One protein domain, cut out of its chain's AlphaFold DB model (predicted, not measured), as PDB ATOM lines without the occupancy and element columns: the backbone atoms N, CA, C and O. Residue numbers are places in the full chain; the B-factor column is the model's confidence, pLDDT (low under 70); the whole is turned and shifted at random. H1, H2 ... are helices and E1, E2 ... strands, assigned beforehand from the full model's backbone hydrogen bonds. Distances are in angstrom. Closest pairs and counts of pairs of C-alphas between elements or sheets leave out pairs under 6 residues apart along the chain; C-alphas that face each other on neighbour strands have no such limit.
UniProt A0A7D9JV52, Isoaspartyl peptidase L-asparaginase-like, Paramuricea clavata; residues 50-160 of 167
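Overview. This is residues 50 to 160 of the 167 residues of the protein "Isoaspartyl peptidase L-asparaginase-like" of Paramuricea clavata (UniProt A0A7D9JV52). Two antiparallel strand hairpins, the longer E1 and E2 and the shorter E3 and E4, lie face to face over part of the longer one's length, and H4 packs on the other side of E3 and E4. The opposite end is loose: it holds H1, H2 and parts of two long links, and residues 77 to 82 stick out. The printed part has 111 residues, with four named helices and four named strands in the order H1 H2 E1 E2 E3 E4 H3 H4. The class is mixed, helices and strands, with 52 residues in named elements, under half of those printed. The whole is loose, with a radius of gyration of the C-alphas of 16.4 A, and elongated, spanning 48 by 30 by 27 A.

Arrangement. H1, residues 51 to 56, is apart from H2, residues 64 to 72, and neither touches another helix. E1, residues 88 to 94, and E2, residues 100 to 106, form an antiparallel hairpin with 172 degrees between their directions; N 91 and O 103 are 2.9 A apart, within hydrogen-bond range, as are N 103 and O 91 at 3.0 A. E3, residues 127 to 129, and E4, residues 134 to 136, form a second antiparallel hairpin, at 175 degrees, with N 128 and O 135 within hydrogen-bond range at 2.9 A. Between the hairpins, the closest C-alphas of E2 and E3 are those of Ala 101 and Ala 129, 5.6 A apart, and those of E1 and E4 are Ser 90 and Thr 136, at 6.3 A. E1 and E3 are near each other, with 6 pairs of C-alphas within 10 A. H3, residues 141 to 147, and H4, residues 149 to 158, meet only through their link. The closest C-alphas of E4 and H4 are those of Ala 135 and Ala 150, 5.2 A apart. H4 is apart from E1 and E2. In H1, H2, H3 and H4 every O i to N i+4 pair is within hydrogen-bond range.

Along the chain. H1 begins at C-alpha 51, (108.709, 118.800, 170.059), and measures 8.9 A from first to last C-alpha; H2 measures 12.2 A. E1 begins at C-alpha 88, (101.233, 136.061, 176.083), and measures 20.9 A, and E2 measures 21.1 A. E3 measures 7.0 A, E4 7.2 A and H3 9.9 A. H4 measures 14.3 A and ends at C-alpha 158, (92.419, 157.608, 188.229).

Size, cuts and confidence. The two C-alphas farthest apart, those of Glu 62 and Lys 97, are 51.0 A apart. The printed part has no cut. The links H2 to E1, 15 residues, and E2 to E3, 20 residues, are long. The mean pLDDT of the printed part is 85.1, and the model's confidence is under 70 at residues 51 to 59 and 74 to 86.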
ATOM      1  N   GLU A  50     107.257 121.771 173.588       72.38
ATOM      2  CA  GLU A  50     106.669 120.889 172.585       72.38
ATOM      3  C   GLU A  50     107.710 120.547 171.500       72.38
ATOM      4  O   GLU A  50     108.494 121.396 171.049       72.38
ATOM      5  N   GLU A  51     107.746 119.282 171.065       61.47
ATOM      6  CA  GLU A  51     108.709 118.800 170.059       61.47
ATOM      7  C   GLU A  51     108.623 119.604 168.753       61.47
ATOM      8  O   GLU A  51     109.642 119.904 168.125       61.47
ATOM      9  N   GLU A  52     107.418 120.036 168.377       58.47
ATOM     10  CA  GLU A  52     107.178 120.818 167.168       58.47
ATOM     11  C   GLU A  52     107.798 122.229 167.244       58.47
ATOM     12  O   GLU A  52     108.358 122.717 166.259       58.47
ATOM     13  N   THR A  53     107.801 122.849 168.429       60.78
ATOM     14  CA  THR A  53     108.481 124.128 168.702       60.78
ATOM     15  C   THR A  53     110.005 123.965 168.700       60.78
ATOM     16  O   THR A  53     110.740 124.862 168.292       60.78
ATOM     17  N   SER A  54     110.506 122.801 169.118       56.62
ATOM     18  CA  SER A  54     111.945 122.510 169.190       56.62
ATOM     19  C   SER A  54     112.592 122.364 167.811       56.62
ATOM     20  O   SER A  54     113.726 122.794 167.596       56.62
ATOM     21  N   LEU A  55     111.877 121.733 166.876       47.97
ATOM     22  CA  LEU A  55     112.395 121.361 165.557       47.97
ATOM     23  C   LEU A  55     112.314 122.504 164.536       47.97
ATOM     24  O   LEU A  55     113.168 122.586 163.652       47.97
ATOM     25  N   LYS A  56     111.333 123.407 164.666       53.19
ATOM     26  CA  LYS A  56     111.133 124.532 163.735       53.19
ATOM     27  C   LYS A  56     112.099 125.704 163.955       53.19
ATOM     28  O   LYS A  56     112.206 126.571 163.093       53.19
ATOM     29  N   HIS A  57     112.815 125.755 165.080       56.94
ATOM     30  CA  HIS A  57     113.423 127.004 165.552       56.94
ATOM     31  C   HIS A  57     114.917 126.886 165.885       56.94
ATOM     32  O   HIS A  57     115.347 127.122 167.015       56.94
ATOM     33  N   LYS A  58     115.752 126.608 164.873       60.53
ATOM     34  CA  LYS A  58     117.166 127.022 164.919       60.53
ATOM     35  C   LYS A  58     117.241 128.526 164.656       60.53
ATOM     36  O   LYS A  58     117.429 128.952 163.524       60.53
ATOM     37  N   PHE A  59     117.032 129.314 165.705       68.38
ATOM     38  CA  PHE A  59     117.165 130.764 165.639       68.38
ATOM     39  C   PHE A  59     118.637 131.174 165.666       68.38
ATOM     40  O   PHE A  59     119.367 130.803 166.588       68.38
ATOM     41  N   ASP A  60     119.042 131.958 164.672       77.25
ATOM     42  CA  ASP A  60     120.250 132.772 164.736       77.25
ATOM     43  C   ASP A  60     119.898 134.108 165.399       77.25
ATOM     44  O   ASP A  60     118.837 134.677 165.148       77.25
ATOM     45  N   TYR A  61     120.766 134.601 166.278       81.88
ATOM     46  CA  TYR A  61     120.547 135.902 166.894       81.88
ATOM     47  C   TYR A  61     120.811 137.051 165.912       81.88
ATOM     48  O   TYR A  61     120.258 138.132 166.096       81.88
ATOM     49  N   GLU A  62     121.609 136.830 164.861       86.12
ATOM     50  CA  GLU A  62     121.860 137.848 163.833       86.12
ATOM     51  C   GLU A  62     120.580 138.274 163.104       86.12
ATOM     52  O   GLU A  62     120.456 139.446 162.776       86.12
ATOM     53  N   SER A  63     119.608 137.369 162.937       83.50
ATOM     54  CA  SER A  63     118.303 137.654 162.318       83.50
ATOM     55  C   SER A  63     117.209 138.057 163.316       83.50
ATOM     56  O   SER A  63     116.046 138.242 162.944       83.50
ATOM     57  N   TYR A  64     117.542 138.159 164.608       85.56
ATOM     58  CA  TYR A  64     116.582 138.503 165.655       85.56
ATOM     59  C   TYR A  64     115.967 139.905 165.477       85.56
ATOM     60  O   TYR A  64     114.755 140.024 165.670       85.56
ATOM     61  N   PRO A  65     116.721 140.967 165.113       87.50
ATOM     62  CA  PRO A  65     116.140 142.292 164.896       87.50
ATOM     63  C   PRO A  65     115.072 142.306 163.796       87.50
ATOM     64  O   PRO A  65     113.966 142.789 164.034       87.50
ATOM     65  N   GLU A  66     115.368 141.721 162.633       85.56
ATOM     66  CA  GLU A  66     114.442 141.636 161.500       85.56
ATOM     67  C   GLU A  66     113.215 140.791 161.857       85.56
ATOM     68  O   GLU A  66     112.088 141.136 161.501       85.56
ATOM     69  N   PHE A  67     113.417 139.707 162.614       83.44
ATOM     70  CA  PHE A  67     112.322 138.891 163.125       83.44
ATOM     71  C   PHE A  67     111.388 139.694 164.034       83.44
ATOM     72  O   PHE A  67     110.179 139.659 163.834       83.44
ATOM     73  N   VAL A  68     111.916 140.440 165.011       85.06
ATOM     74  CA  VAL A  68     111.096 141.263 165.919       85.06
ATOM     75  C   VAL A  68     110.317 142.325 165.140       85.06
ATOM     76  O   VAL A  68     109.138 142.545 165.422       85.06
ATOM     77  N   GLU A  69     110.947 142.963 164.152       84.38
ATOM     78  CA  GLU A  69     110.284 143.949 163.297       84.38
ATOM     79  C   GLU A  69     109.164 143.319 162.463       84.38
ATOM     80  O   GLU A  69     108.062 143.857 162.427       84.38
ATOM     81  N   SER A  70     109.383 142.150 161.860       82.44
ATOM     82  CA  SER A  70     108.327 141.425 161.144       82.44
ATOM     83  C   SER A  70     107.194 140.983 162.080       82.44
ATOM     84  O   SER A  70     106.021 141.164 161.754       82.44
ATOM     85  N   TYR A  71     107.539 140.469 163.261       78.38
ATOM     86  CA  TYR A  71     106.601 139.909 164.232       78.38
ATOM     87  C   TYR A  71     105.664 140.968 164.831       78.38
ATOM     88  O   TYR A  71     104.486 140.695 165.046       78.38
ATOM     89  N   PHE A  72     106.159 142.183 165.101       82.25
ATOM     90  CA  PHE A  72     105.373 143.257 165.730       82.25
ATOM     91  C   PHE A  72     105.063 144.450 164.810       82.25
ATOM     92  O   PHE A  72     104.275 145.313 165.192       82.25
ATOM     93  N   GLY A  73     105.658 144.525 163.619       72.06
ATOM     94  CA  GLY A  73     105.539 145.655 162.687       72.06
ATOM     95  C   GLY A  73     104.315 145.623 161.769       72.06
ATOM     96  O   GLY A  73     104.209 146.459 160.877       72.06
ATOM     97  N   GLY A  74     103.392 144.673 161.954       63.22
ATOM     98  CA  GLY A  74     102.133 144.608 161.200       63.22
ATOM     99  C   GLY A  74     102.240 144.023 159.784       63.22
ATOM    100  O   GLY A  74     101.232 143.956 159.085       63.22
ATOM    101  N   ASN A  75     103.421 143.551 159.374       50.88
ATOM    102  CA  ASN A  75     103.633 142.805 158.131       50.88
ATOM    103  C   ASN A  75     103.609 141.295 158.414       50.88
ATOM    104  O   ASN A  75     104.613 140.605 158.245       50.88
ATOM    105  N   THR A  76     102.476 140.769 158.878       51.19
ATOM    106  CA  THR A  76     102.285 139.315 158.955       51.19
ATOM    107  C   THR A  76     102.166 138.765 157.540       51.19
ATOM    108  O   THR A  76     101.279 139.188 156.788       51.19
ATOM    109  N   SER A  77     103.038 137.826 157.167       51.38
ATOM    110  CA  SER A  77     102.818 137.001 155.983       51.38
ATOM    111  C   SER A  77     101.430 136.352 156.105       51.38
ATOM    112  O   SER A  77     101.012 135.932 157.182       51.38
ATOM    113  N   GLN A  78     100.662 136.321 155.010       47.34
ATOM    114  CA  GLN A  78      99.333 135.688 154.996       47.34
ATOM    115  C   GLN A  78      99.407 134.153 155.038       47.34
ATOM    116  O   GLN A  78      98.379 133.494 154.894       47.34
ATOM    117  N   ASP A  79     100.605 133.583 155.193       50.28
ATOM    118  CA  ASP A  79     100.806 132.146 155.265       50.28
ATOM    119  C   ASP A  79     100.429 131.635 156.671       50.28
ATOM    120  O   ASP A  79     101.095 131.972 157.654       50.28
ATOM    121  N   PRO A  80      99.381 130.802 156.804       46.72
ATOM    122  CA  PRO A  80      98.987 130.220 158.083       46.72
ATOM    123  C   PRO A  80     100.086 129.371 158.743       46.72
ATOM    124  O   PRO A  80     100.004 129.134 159.946       46.72
ATOM    125  N   GLN A  81     101.098 128.907 157.992       47.62
ATOM    126  CA  GLN A  81     102.241 128.160 158.535       47.62
ATOM    127  C   GLN A  81     103.332 129.044 159.153       47.62
ATOM    128  O   GLN A  81     104.107 128.547 159.970       47.62
ATOM    129  N   GLU A  82     103.381 130.335 158.815       50.12
ATOM    130  CA  GLU A  82     104.341 131.305 159.368       50.12
ATOM    131  C   GLU A  82     103.726 132.211 160.441       50.12
ATOM    132  O   GLU A  82     104.391 133.101 160.973       50.12
ATOM    133  N   CYS A  83     102.449 131.999 160.771       44.59
ATOM    134  CA  CYS A  83     101.740 132.787 161.764       44.59
ATOM    135  C   CYS A  83     102.286 132.464 163.159       44.59
ATOM    136  O   CYS A  83     101.811 131.564 163.854       44.59
ATOM    137  N   TYR A  84     103.324 133.190 163.561       55.09
ATOM    138  CA  TYR A  84     103.824 133.119 164.916       55.09
ATOM    139  C   TYR A  84     102.761 133.689 165.858       55.09
ATOM    140  O   TYR A  84     102.521 134.895 165.912       55.09
ATOM    141  N   THR A  85     102.086 132.813 166.588       53.06
ATOM    142  CA  THR A  85     101.033 133.211 167.516       53.06
ATOM    143  C   THR A  85     101.629 133.884 168.753       53.06
ATOM    144  O   THR A  85     102.725 133.553 169.212       53.06
ATOM    145  N   TYR A  86     100.906 134.875 169.275       58.94
ATOM    146  CA  TYR A  86     101.280 135.608 170.480       58.94
ATOM    147  C   TYR A  86     101.216 134.688 171.702       58.94
ATOM    148  O   TYR A  86     100.142 134.249 172.101       58.94
ATOM    149  N   ASP A  87     102.363 134.455 172.336       72.25
ATOM    150  CA  ASP A  87     102.505 133.524 173.465       72.25
ATOM    151  C   ASP A  87     102.320 134.210 174.838       72.25
ATOM    152  O   ASP A  87     102.903 133.828 175.857       72.25
ATOM    153  N   THR A  88     101.556 135.309 174.862       89.12
ATOM    154  CA  THR A  88     101.233 136.061 176.083       89.12
ATOM    155  C   THR A  88      99.749 135.961 176.371       89.12
ATOM    156  O   THR A  88      98.913 136.307 175.542       89.12
ATOM    157  N   VAL A  89      99.432 135.550 177.593       93.25
ATOM    158  CA  VAL A  89      98.067 135.484 178.107       93.25
ATOM    159  C   VAL A  89      97.927 136.428 179.289       93.25
ATOM    160  O   VAL A  89      98.825 136.553 180.127       93.25
ATOM    161  N   SER A  90      96.791 137.113 179.364       94.69
ATOM    162  CA  SER A  90      96.503 138.033 180.457       94.69
ATOM    163  C   SER A  90      95.023 138.044 180.806       94.69
ATOM    164  O   SER A  90      94.182 137.687 179.983       94.69
ATOM    165  N   ALA A  91      94.716 138.429 182.041       97.44
ATOM    166  CA  ALA A  91      93.352 138.552 182.525       97.44
ATOM    167  C   ALA A  91      93.222 139.713 183.513       97.44
ATOM    168  O   ALA A  91      94.123 139.964 184.318       97.44
ATOM    169  N   VAL A  92      92.057 140.360 183.484       97.94
ATOM    170  CA  VAL A  92      91.586 141.317 184.490       97.94
ATOM    171  C   VAL A  92      90.244 140.842 185.039       97.94
ATOM    172  O   VAL A  92      89.450 140.250 184.310       97.94
ATOM    173  N   ALA A  93      89.991 141.078 186.323       98.12
ATOM    174  CA  ALA A  93      88.742 140.682 186.966       98.12
ATOM    175  C   ALA A  93      88.298 141.704 188.018       98.12
ATOM    176  O   ALA A  93      89.132 142.299 188.705       98.12
ATOM    177  N   LEU A  94      86.979 141.846 188.157       98.00
ATOM    178  CA  LEU A  94      86.290 142.590 189.209       98.00
ATOM    179  C   LEU A  94      85.438 141.602 190.009       98.00
ATOM    180  O   LEU A  94      84.649 140.864 189.420       98.00
ATOM    181  N   ASP A  95      85.597 141.573 191.329       98.06
ATOM    182  CA  ASP A  95      84.775 140.723 192.193       98.06
ATOM    183  C   ASP A  95      83.526 141.441 192.738       98.06
ATOM    184  O   ASP A  95      83.375 142.658 192.629       98.06
ATOM    185  N   GLU A  96      82.632 140.684 193.379       98.00
ATOM    186  CA  GLU A  96      81.379 141.192 193.968       98.00
ATOM    187  C   GLU A  96      81.590 142.234 195.082       98.00
ATOM    188  O   GLU A  96      80.659 142.948 195.455       98.00
ATOM    189  N   LYS A  97      82.807 142.336 195.632       97.81
ATOM    190  CA  LYS A  97      83.182 143.327 196.653       97.81
ATOM    191  C   LYS A  97      83.785 144.591 196.035       97.81
ATOM    192  O   LYS A  97      84.241 145.459 196.778       97.81
ATOM    193  N   GLY A  98      83.821 144.691 194.708       96.81
ATOM    194  CA  GLY A  98      84.404 145.820 193.996       96.81
ATOM    195  C   GLY A  98      85.936 145.803 193.953       96.81
ATOM    196  O   GLY A  98      86.545 146.849 193.745       96.81
ATOM    197  N   ARG A  99      86.585 144.655 194.194       97.94
ATOM    198  CA  ARG A  99      88.051 144.535 194.142       97.94
ATOM    199  C   ARG A  99      88.501 144.134 192.748       97.94
ATOM    200  O   ARG A  99      87.949 143.214 192.150       97.94
ATOM    201  N   LEU A 100      89.552 144.797 192.280       98.12
ATOM    202  CA  LEU A 100      90.164 144.560 190.982       98.12
ATOM    203  C   LEU A 100      91.453 143.749 191.122       98.12
ATOM    204  O   LEU A 100      92.231 143.950 192.058       98.12
ATOM    205  N   ALA A 101      91.686 142.855 190.169       98.25
ATOM    206  CA  ALA A 101      92.919 142.089 190.056       98.25
ATOM    207  C   ALA A 101      93.310 141.904 188.588       98.25
ATOM    208  O   ALA A 101      92.455 141.879 187.703       98.25
ATOM    209  N   CYS A 102      94.608 141.734 188.347       98.25
ATOM    210  CA  CYS A 102      95.149 141.408 187.037       98.25
ATOM    211  C   CYS A 102      96.266 140.371 187.146       98.25
ATOM    212  O   CYS A 102      96.958 140.299 188.165       98.25
ATOM    213  N   ALA A 103      96.475 139.602 186.084       97.88
ATOM    214  CA  ALA A 103      97.620 138.713 185.948       97.88
ATOM    215  C   ALA A 103      98.034 138.597 184.478       97.88
ATOM    216  O   ALA A 103      97.176 138.529 183.599       97.88
ATOM    217  N   THR A 104      99.342 138.518 184.238       96.44
ATOM    218  CA  THR A 104      99.936 138.364 182.904       96.44
ATOM    219  C   THR A 104     101.019 137.287 182.965       96.44
ATOM    220  O   THR A 104     101.821 137.259 183.899       96.44
ATOM    221  N   SER A 105     101.042 136.382 181.987       94.75
ATOM    222  CA  SER A 105     102.039 135.313 181.852       94.75
ATOM    223  C   SER A 105     102.452 135.175 180.390       94.75
ATOM    224  O   SER A 105     101.639 135.385 179.494       94.75
ATOM    225  N   THR A 106     103.718 134.841 180.136       92.75
ATOM    226  CA  THR A 106     104.251 134.772 178.768       92.75
ATOM    227  C   THR A 106     105.428 133.813 178.643       92.75
ATOM    228  O   THR A 106     106.296 133.767 179.523       92.75
ATOM    229  N   GLY A 107     105.498 133.106 177.513       89.56
ATOM    230  CA  GLY A 107     106.699 132.394 177.069       89.56
ATOM    231  C   GLY A 107     107.784 133.336 176.531       89.56
ATOM    232  O   GLY A 107     108.963 132.977 176.462       89.56
ATOM    233  N   GLY A 108     107.447 134.600 176.261       89.62
ATOM    234  CA  GLY A 108     108.310 135.612 175.658       89.62
ATOM    235  C   GLY A 108     108.340 135.525 174.132       89.62
ATOM    236  O   GLY A 108     107.400 135.057 173.512       89.62
ATOM    237  N   ILE A 109     109.422 136.021 173.529       87.12
ATOM    238  CA  ILE A 109     109.597 136.051 172.070       87.12
ATOM    239  C   ILE A 109     110.571 134.925 171.664       87.12
ATOM    240  O   ILE A 109     111.585 134.751 172.360       87.12
ATOM    241  N   PRO A 110     110.306 134.169 170.580       84.62
ATOM    242  CA  PRO A 110     111.253 133.202 170.020       84.62
ATOM    243  C   PRO A 110     112.621 133.827 169.711       84.62
ATOM    244  O   PRO A 110     112.714 135.010 169.409       84.62
ATOM    245  N   GLY A 111     113.708 133.063 169.843       83.12
ATOM    246  CA  GLY A 111     115.066 133.562 169.561       83.12
ATOM    247  C   GLY A 111     115.639 134.567 170.573       83.12
ATOM    248  O   GLY A 111     116.786 134.986 170.435       83.12
ATOM    249  N   LYS A 112     114.890 134.936 171.624       87.06
ATOM    250  CA  LYS A 112     115.362 135.877 172.655       87.06
ATOM    251  C   LYS A 112     116.669 135.422 173.313       87.06
ATOM    252  O   LYS A 112     116.864 134.237 173.606       87.06
ATOM    253  N   LEU A 113     117.507 136.387 173.702       89.69
ATOM    254  CA  LEU A 113     118.679 136.108 174.535       89.69
ATOM    255  C   LEU A 113     118.294 135.439 175.859       89.69
ATOM    256  O   LEU A 113     117.288 135.765 176.509       89.69
ATOM    257  N   LYS A 114     119.161 134.534 176.327       87.75
ATOM    258  CA  LYS A 114     119.042 133.955 177.667       87.75
ATOM    259  C   LYS A 114     119.105 135.071 178.705       87.75
ATOM    260  O   LYS A 114     120.111 135.749 178.844       87.75
ATOM    261  N   GLY A 115     118.019 135.214 179.459       89.12
ATOM    262  CA  GLY A 115     117.926 136.232 180.508       89.12
ATOM    263  C   GLY A 115     117.133 137.471 180.104       89.12
ATOM    264  O   GLY A 115     116.827 138.258 180.986       89.12
ATOM    265  N   ARG A 116     116.707 137.602 178.837       93.00
ATOM    266  CA  ARG A 116     115.747 138.641 178.436       93.00
ATOM    267  C   ARG A 116     114.460 138.527 179.259       93.00
ATOM    268  O   ARG A 116     113.891 137.434 179.377       93.00
ATOM    269  N   ILE A 117     114.015 139.660 179.797       93.25
ATOM    270  CA  ILE A 117     112.790 139.829 180.586       93.25
ATOM    271  C   ILE A 117     111.839 140.719 179.778       93.25
ATOM    272  O   ILE A 117     112.261 141.751 179.268       93.25
ATOM    273  N   SER A 118     110.587 140.285 179.620       92.88
ATOM    274  CA  SER A 118     109.520 141.066 178.981       92.88
ATOM    275  C   SER A 118     108.771 141.936 179.996       92.88
ATOM    276  O   SER A 118     109.114 141.982 181.174       92.88
ATOM    277  N   ASP A 119     107.730 142.616 179.536       96.12
ATOM    278  CA  ASP A 119     106.810 143.438 180.318       96.12
ATOM    279  C   ASP A 119     105.962 142.643 181.326       96.12
ATOM    280  O   ASP A 119     105.664 143.156 182.402       96.12
ATOM    281  N   ALA A 120     105.598 141.396 181.012       95.62
ATOM    282  CA  ALA A 120     104.671 140.582 181.805       95.62
ATOM    283  C   ALA A 120     104.987 140.484 183.318       95.62
ATOM    284  O   ALA A 120     104.074 140.703 184.113       95.62
ATOM    285  N   PRO A 121     106.228 140.185 183.766       95.38
ATOM    286  CA  PRO A 121     106.553 140.126 185.195       95.38
ATOM    287  C   PRO A 121     106.811 141.502 185.834       95.38
ATOM    288  O   PRO A 121     107.144 141.568 187.017       95.38
ATOM    289  N   LEU A 122     106.727 142.597 185.072       96.81
ATOM    290  CA  LEU A 122     107.041 143.943 185.542       96.81
ATOM    291  C   LEU A 122     105.750 144.693 185.884       96.81
ATOM    292  O   LEU A 122     104.962 145.056 185.006       96.81
ATOM    293  N   VAL A 123     105.549 144.944 187.180       97.62
ATOM    294  CA  VAL A 123     104.399 145.698 187.701       97.62
ATOM    295  C   VAL A 123     104.340 147.076 187.042       97.62
ATOM    296  O   VAL A 123     105.332 147.802 187.015       97.62
ATOM    297  N   GLY A 124     103.176 147.437 186.505       97.75
ATOM    298  CA  GLY A 124     102.978 148.693 185.780       97.75
ATOM    299  C   GLY A 124     103.289 148.620 184.285       97.75
ATOM    300  O   GLY A 124     102.867 149.505 183.550       97.75
ATOM    301  N   CYS A 125     103.964 147.569 183.813       98.06
ATOM    302  CA  CYS A 125     104.233 147.363 182.390       98.06
ATOM    303  C   CYS A 125     103.208 146.392 181.793       98.06
ATOM    304  O   CYS A 125     102.263 146.834 181.147       98.06
ATOM    305  N   GLY A 126     103.365 145.089 182.053       96.56
ATOM    306  CA  GLY A 126     102.477 144.051 181.518       96.56
ATOM    307  C   GLY A 126     101.157 143.906 182.276       96.56
ATOM    308  O   GLY A 126     100.208 143.322 181.754       96.56
ATOM    309  N   GLY A 127     101.074 144.436 183.500       98.00
ATOM    310  CA  GLY A 127      99.858 144.424 184.310       98.00
ATOM    311  C   GLY A 127      99.913 145.395 185.487       98.00
ATOM    312  O   GLY A 127     100.965 145.584 186.109       98.00
ATOM    313  N   TYR A 128      98.779 146.020 185.793       98.50
ATOM    314  CA  TYR A 128      98.604 146.881 186.960       98.50
ATOM    315  C   TYR A 128      97.141 146.895 187.401       98.50
ATOM    316  O   TYR A 128      96.244 146.970 186.565       98.50
ATOM    317  N   ALA A 129      96.899 146.857 188.711       98.25
ATOM    318  CA  ALA A 129      95.562 146.943 189.284       98.25
ATOM    319  C   ALA A 129      95.587 147.730 190.594       98.25
ATOM    320  O   ALA A 129      96.487 147.569 191.420       98.25
ATOM    321  N   ASN A 130      94.572 148.560 190.798       97.56
ATOM    322  CA  ASN A 130      94.295 149.217 192.066       97.56
ATOM    323  C   ASN A 130      92.783 149.435 192.241       97.56
ATOM    324  O   ASN A 130      91.974 148.852 191.531       97.56
ATOM    325  N   LYS A 131      92.388 150.278 193.203       96.75
ATOM    326  CA  LYS A 131      90.973 150.569 193.485       96.75
ATOM    327  C   LYS A 131      90.238 151.358 192.386       96.75
ATOM    328  O   LYS A 131      89.021 151.451 192.458       96.75
ATOM    329  N   HIS A 132      90.956 151.971 191.444       96.12
ATOM    330  CA  HIS A 132      90.394 152.807 190.377       96.12
ATOM    331  C   HIS A 132      90.287 152.061 189.044       96.12
ATOM    332  O   HIS A 132      89.358 152.310 188.285       96.12
ATOM    333  N   GLY A 133      91.213 151.143 188.759       97.19
ATOM    334  CA  GLY A 133      91.234 150.410 187.499       97.19
ATOM    335  C   GLY A 133      92.206 149.235 187.507       97.19
ATOM    336  O   GLY A 133      93.048 149.098 188.399       97.19
ATOM    337  N   ALA A 134      92.075 148.377 186.497       98.06
ATOM    338  CA  ALA A 134      93.017 147.306 186.205       98.06
ATOM    339  C   ALA A 134      93.229 147.189 184.698       98.06
ATOM    340  O   ALA A 134      92.275 147.268 183.928       98.06
ATOM    341  N   ALA A 135      94.477 146.976 184.296       97.94
ATOM    342  CA  ALA A 135      94.872 146.835 182.904       97.94
ATOM    343  C   ALA A 135      95.983 145.791 182.766       97.94
ATOM    344  O   ALA A 135      96.822 145.631 183.657       97.94
ATOM    345  N   THR A 136      96.002 145.112 181.624       97.75
ATOM    346  CA  THR A 136      97.084 144.225 181.186       97.75
ATOM    347  C   THR A 136      97.479 144.562 179.755       97.75
ATOM    348  O   THR A 136      96.700 145.163 179.015       97.75
ATOM    349  N   ALA A 137      98.699 144.198 179.369       94.06
ATOM    350  CA  ALA A 137      99.223 144.430 178.029       94.06
ATOM    351  C   ALA A 137      99.795 143.142 177.421       94.06
ATOM    352  O   ALA A 137     100.233 142.233 178.126       94.06
ATOM    353  N   CYS A 138      99.774 143.085 176.092       91.38
ATOM    354  CA  CYS A 138     100.412 142.066 175.269       91.38
ATOM    355  C   CYS A 138     100.953 142.750 174.009       91.38
ATOM    356  O   CYS A 138     100.310 143.654 173.474       91.38
ATOM    357  N   GLY A 139     102.128 142.338 173.538       90.00
ATOM    358  CA  GLY A 139     102.761 142.901 172.348       90.00
ATOM    359  C   GLY A 139     104.280 142.938 172.472       90.00
ATOM    360  O   GLY A 139     104.889 142.086 173.124       90.00
ATOM    361  N   HIS A 140     104.901 143.938 171.844       92.25
ATOM    362  CA  HIS A 140     106.347 144.127 171.909       92.25
ATOM    363  C   HIS A 140     106.758 144.603 173.308       92.25
ATOM    364  O   HIS A 140     106.630 145.783 173.644       92.25
ATOM    365  N   GLY A 141     107.264 143.673 174.122       93.56
ATOM    366  CA  GLY A 141     107.577 143.923 175.530       93.56
ATOM    367  C   GLY A 141     108.474 145.140 175.770       93.56
ATOM    368  O   GLY A 141     108.215 145.919 176.677       93.56
ATOM    369  N   GLU A 142     109.482 145.378 174.932       95.25
ATOM    370  CA  GLU A 142     110.383 146.525 175.060       95.25
ATOM    371  C   GLU A 142     109.653 147.863 174.857       95.25
ATOM    372  O   GLU A 142     109.985 148.841 175.528       95.25
ATOM    373  N   ALA A 143     108.652 147.928 173.974       95.00
ATOM    374  CA  ALA A 143     107.818 149.119 173.809       95.00
ATOM    375  C   ALA A 143     106.880 149.315 175.012       95.00
ATOM    376  O   ALA A 143     106.784 150.419 175.547       95.00
ATOM    377  N   ILE A 144     106.257 148.234 175.490       96.94
ATOM    378  CA  ILE A 144     105.353 148.245 176.651       96.94
ATOM    379  C   ILE A 144     106.089 148.700 177.921       96.94
ATOM    380  O   ILE A 144     105.567 149.525 178.672       96.94
ATOM    381  N   ILE A 145     107.315 148.209 178.142       98.19
ATOM    382  CA  ILE A 145     108.165 148.600 179.277       98.19
ATOM    383  C   ILE A 145     108.502 150.088 179.215       98.19
ATOM    384  O   ILE A 145     108.328 150.789 180.208       98.19
ATOM    385  N   LYS A 146     108.965 150.581 178.057       97.75
ATOM    386  CA  LYS A 146     109.342 151.995 177.882       97.75
ATOM    387  C   LYS A 146     108.190 152.950 178.190       97.75
ATOM    388  O   LYS A 146     108.445 154.056 178.654       97.75
ATOM    389  N   MET A 147     106.957 152.519 177.940       97.25
ATOM    390  CA  MET A 147     105.754 153.316 178.175       97.25
ATOM    391  C   MET A 147     105.128 153.105 179.554       97.25
ATOM    392  O   MET A 147     104.220 153.850 179.908       97.25
ATOM    393  N   THR A 148     105.547 152.094 180.328       97.94
ATOM    394  CA  THR A 148     104.828 151.667 181.547       97.94
ATOM    395  C   THR A 148     103.316 151.543 181.300       97.94
ATOM    396  O   THR A 148     102.487 152.084 182.031       97.94
ATOM    397  N   LEU A 149     102.968 150.865 180.200       97.62
ATOM    398  CA  LEU A 149     101.664 150.997 179.544       97.62
ATOM    399  C   LEU A 149     100.469 150.689 180.458       97.62
ATOM    400  O   LEU A 149      99.520 151.469 180.505       97.62
ATOM    401  N   ALA A 150     100.498 149.582 181.208       98.06
ATOM    402  CA  ALA A 150      99.387 149.235 182.094       98.06
ATOM    403  C   ALA A 150      99.194 150.268 183.217       98.06
ATOM    404  O   ALA A 150      98.061 150.589 183.581       98.06
ATOM    405  N   ARG A 151     100.289 150.818 183.765       98.12
ATOM    406  CA  ARG A 151     100.210 151.871 184.781       98.12
ATOM    407  C   ARG A 151      99.624 153.153 184.204       98.12
ATOM    408  O   ARG A 151      98.805 153.761 184.888       98.12
ATOM    409  N   GLU A 152     100.033 153.529 182.996       97.38
ATOM    410  CA  GLU A 152      99.559 154.726 182.297       97.38
ATOM    411  C   GLU A 152      98.047 154.669 182.052       97.38
ATOM    412  O   GLU A 152      97.324 155.603 182.394       97.38
ATOM    413  N   VAL A 153      97.533 153.530 181.574       96.88
ATOM    414  CA  VAL A 153      96.084 153.318 181.399       96.88
ATOM    415  C   VAL A 153      95.339 153.497 182.723       96.88
ATOM    416  O   VAL A 153      94.382 154.266 182.802       96.88
ATOM    417  N   VAL A 154      95.796 152.840 183.793       97.88
ATOM    418  CA  VAL A 154      95.142 152.962 185.105       97.88
ATOM    419  C   VAL A 154      95.291 154.374 185.681       97.88
ATOM    420  O   VAL A 154      94.395 154.842 186.376       97.88
ATOM    421  N   HIS A 155      96.381 155.085 185.385       97.81
ATOM    422  CA  HIS A 155      96.546 156.481 185.790       97.81
ATOM    423  C   HIS A 155      95.520 157.392 185.109       97.81
ATOM    424  O   HIS A 155      94.897 158.215 185.777       97.81
ATOM    425  N   ASN A 156      95.273 157.200 183.814       96.69
ATOM    426  CA  ASN A 156      94.237 157.940 183.097       96.69
ATOM    427  C   ASN A 156      92.842 157.694 183.699       96.69
ATOM    428  O   ASN A 156      92.083 158.642 183.909       96.69
ATOM    429  N   MET A 157      92.543 156.453 184.097       96.06
ATOM    430  CA  MET A 157      91.308 156.135 184.824       96.06
ATOM    431  C   MET A 157      91.238 156.808 186.207       96.06
ATOM    432  O   MET A 157      90.178 157.279 186.616       96.06
ATOM    433  N   GLU A 158      92.357 156.905 186.935       96.44
ATOM    434  CA  GLU A 158      92.419 157.608 188.229       96.44
ATOM    435  C   GLU A 158      92.075 159.094 188.114       96.44
ATOM    436  O   GLU A 158      91.445 159.642 189.019       96.44
ATOM    437  N   ILE A 159      92.481 159.744 187.019       97.12
ATOM    438  CA  ILE A 159      92.204 161.166 186.768       97.12
ATOM    439  C   ILE A 159      90.857 161.402 186.066       97.12
ATOM    440  O   ILE A 159      90.550 162.533 185.692       97.12
ATOM    441  N   GLY A 160      90.034 160.356 185.930       95.06
ATOM    442  CA  GLY A 160      88.651 160.446 185.466       95.06
ATOM    443  C   GLY A 160      88.448 160.261 183.963       95.06
ATOM    444  O   GLY A 160      87.380 160.615 183.470       95.06
TER     445      GLY A 160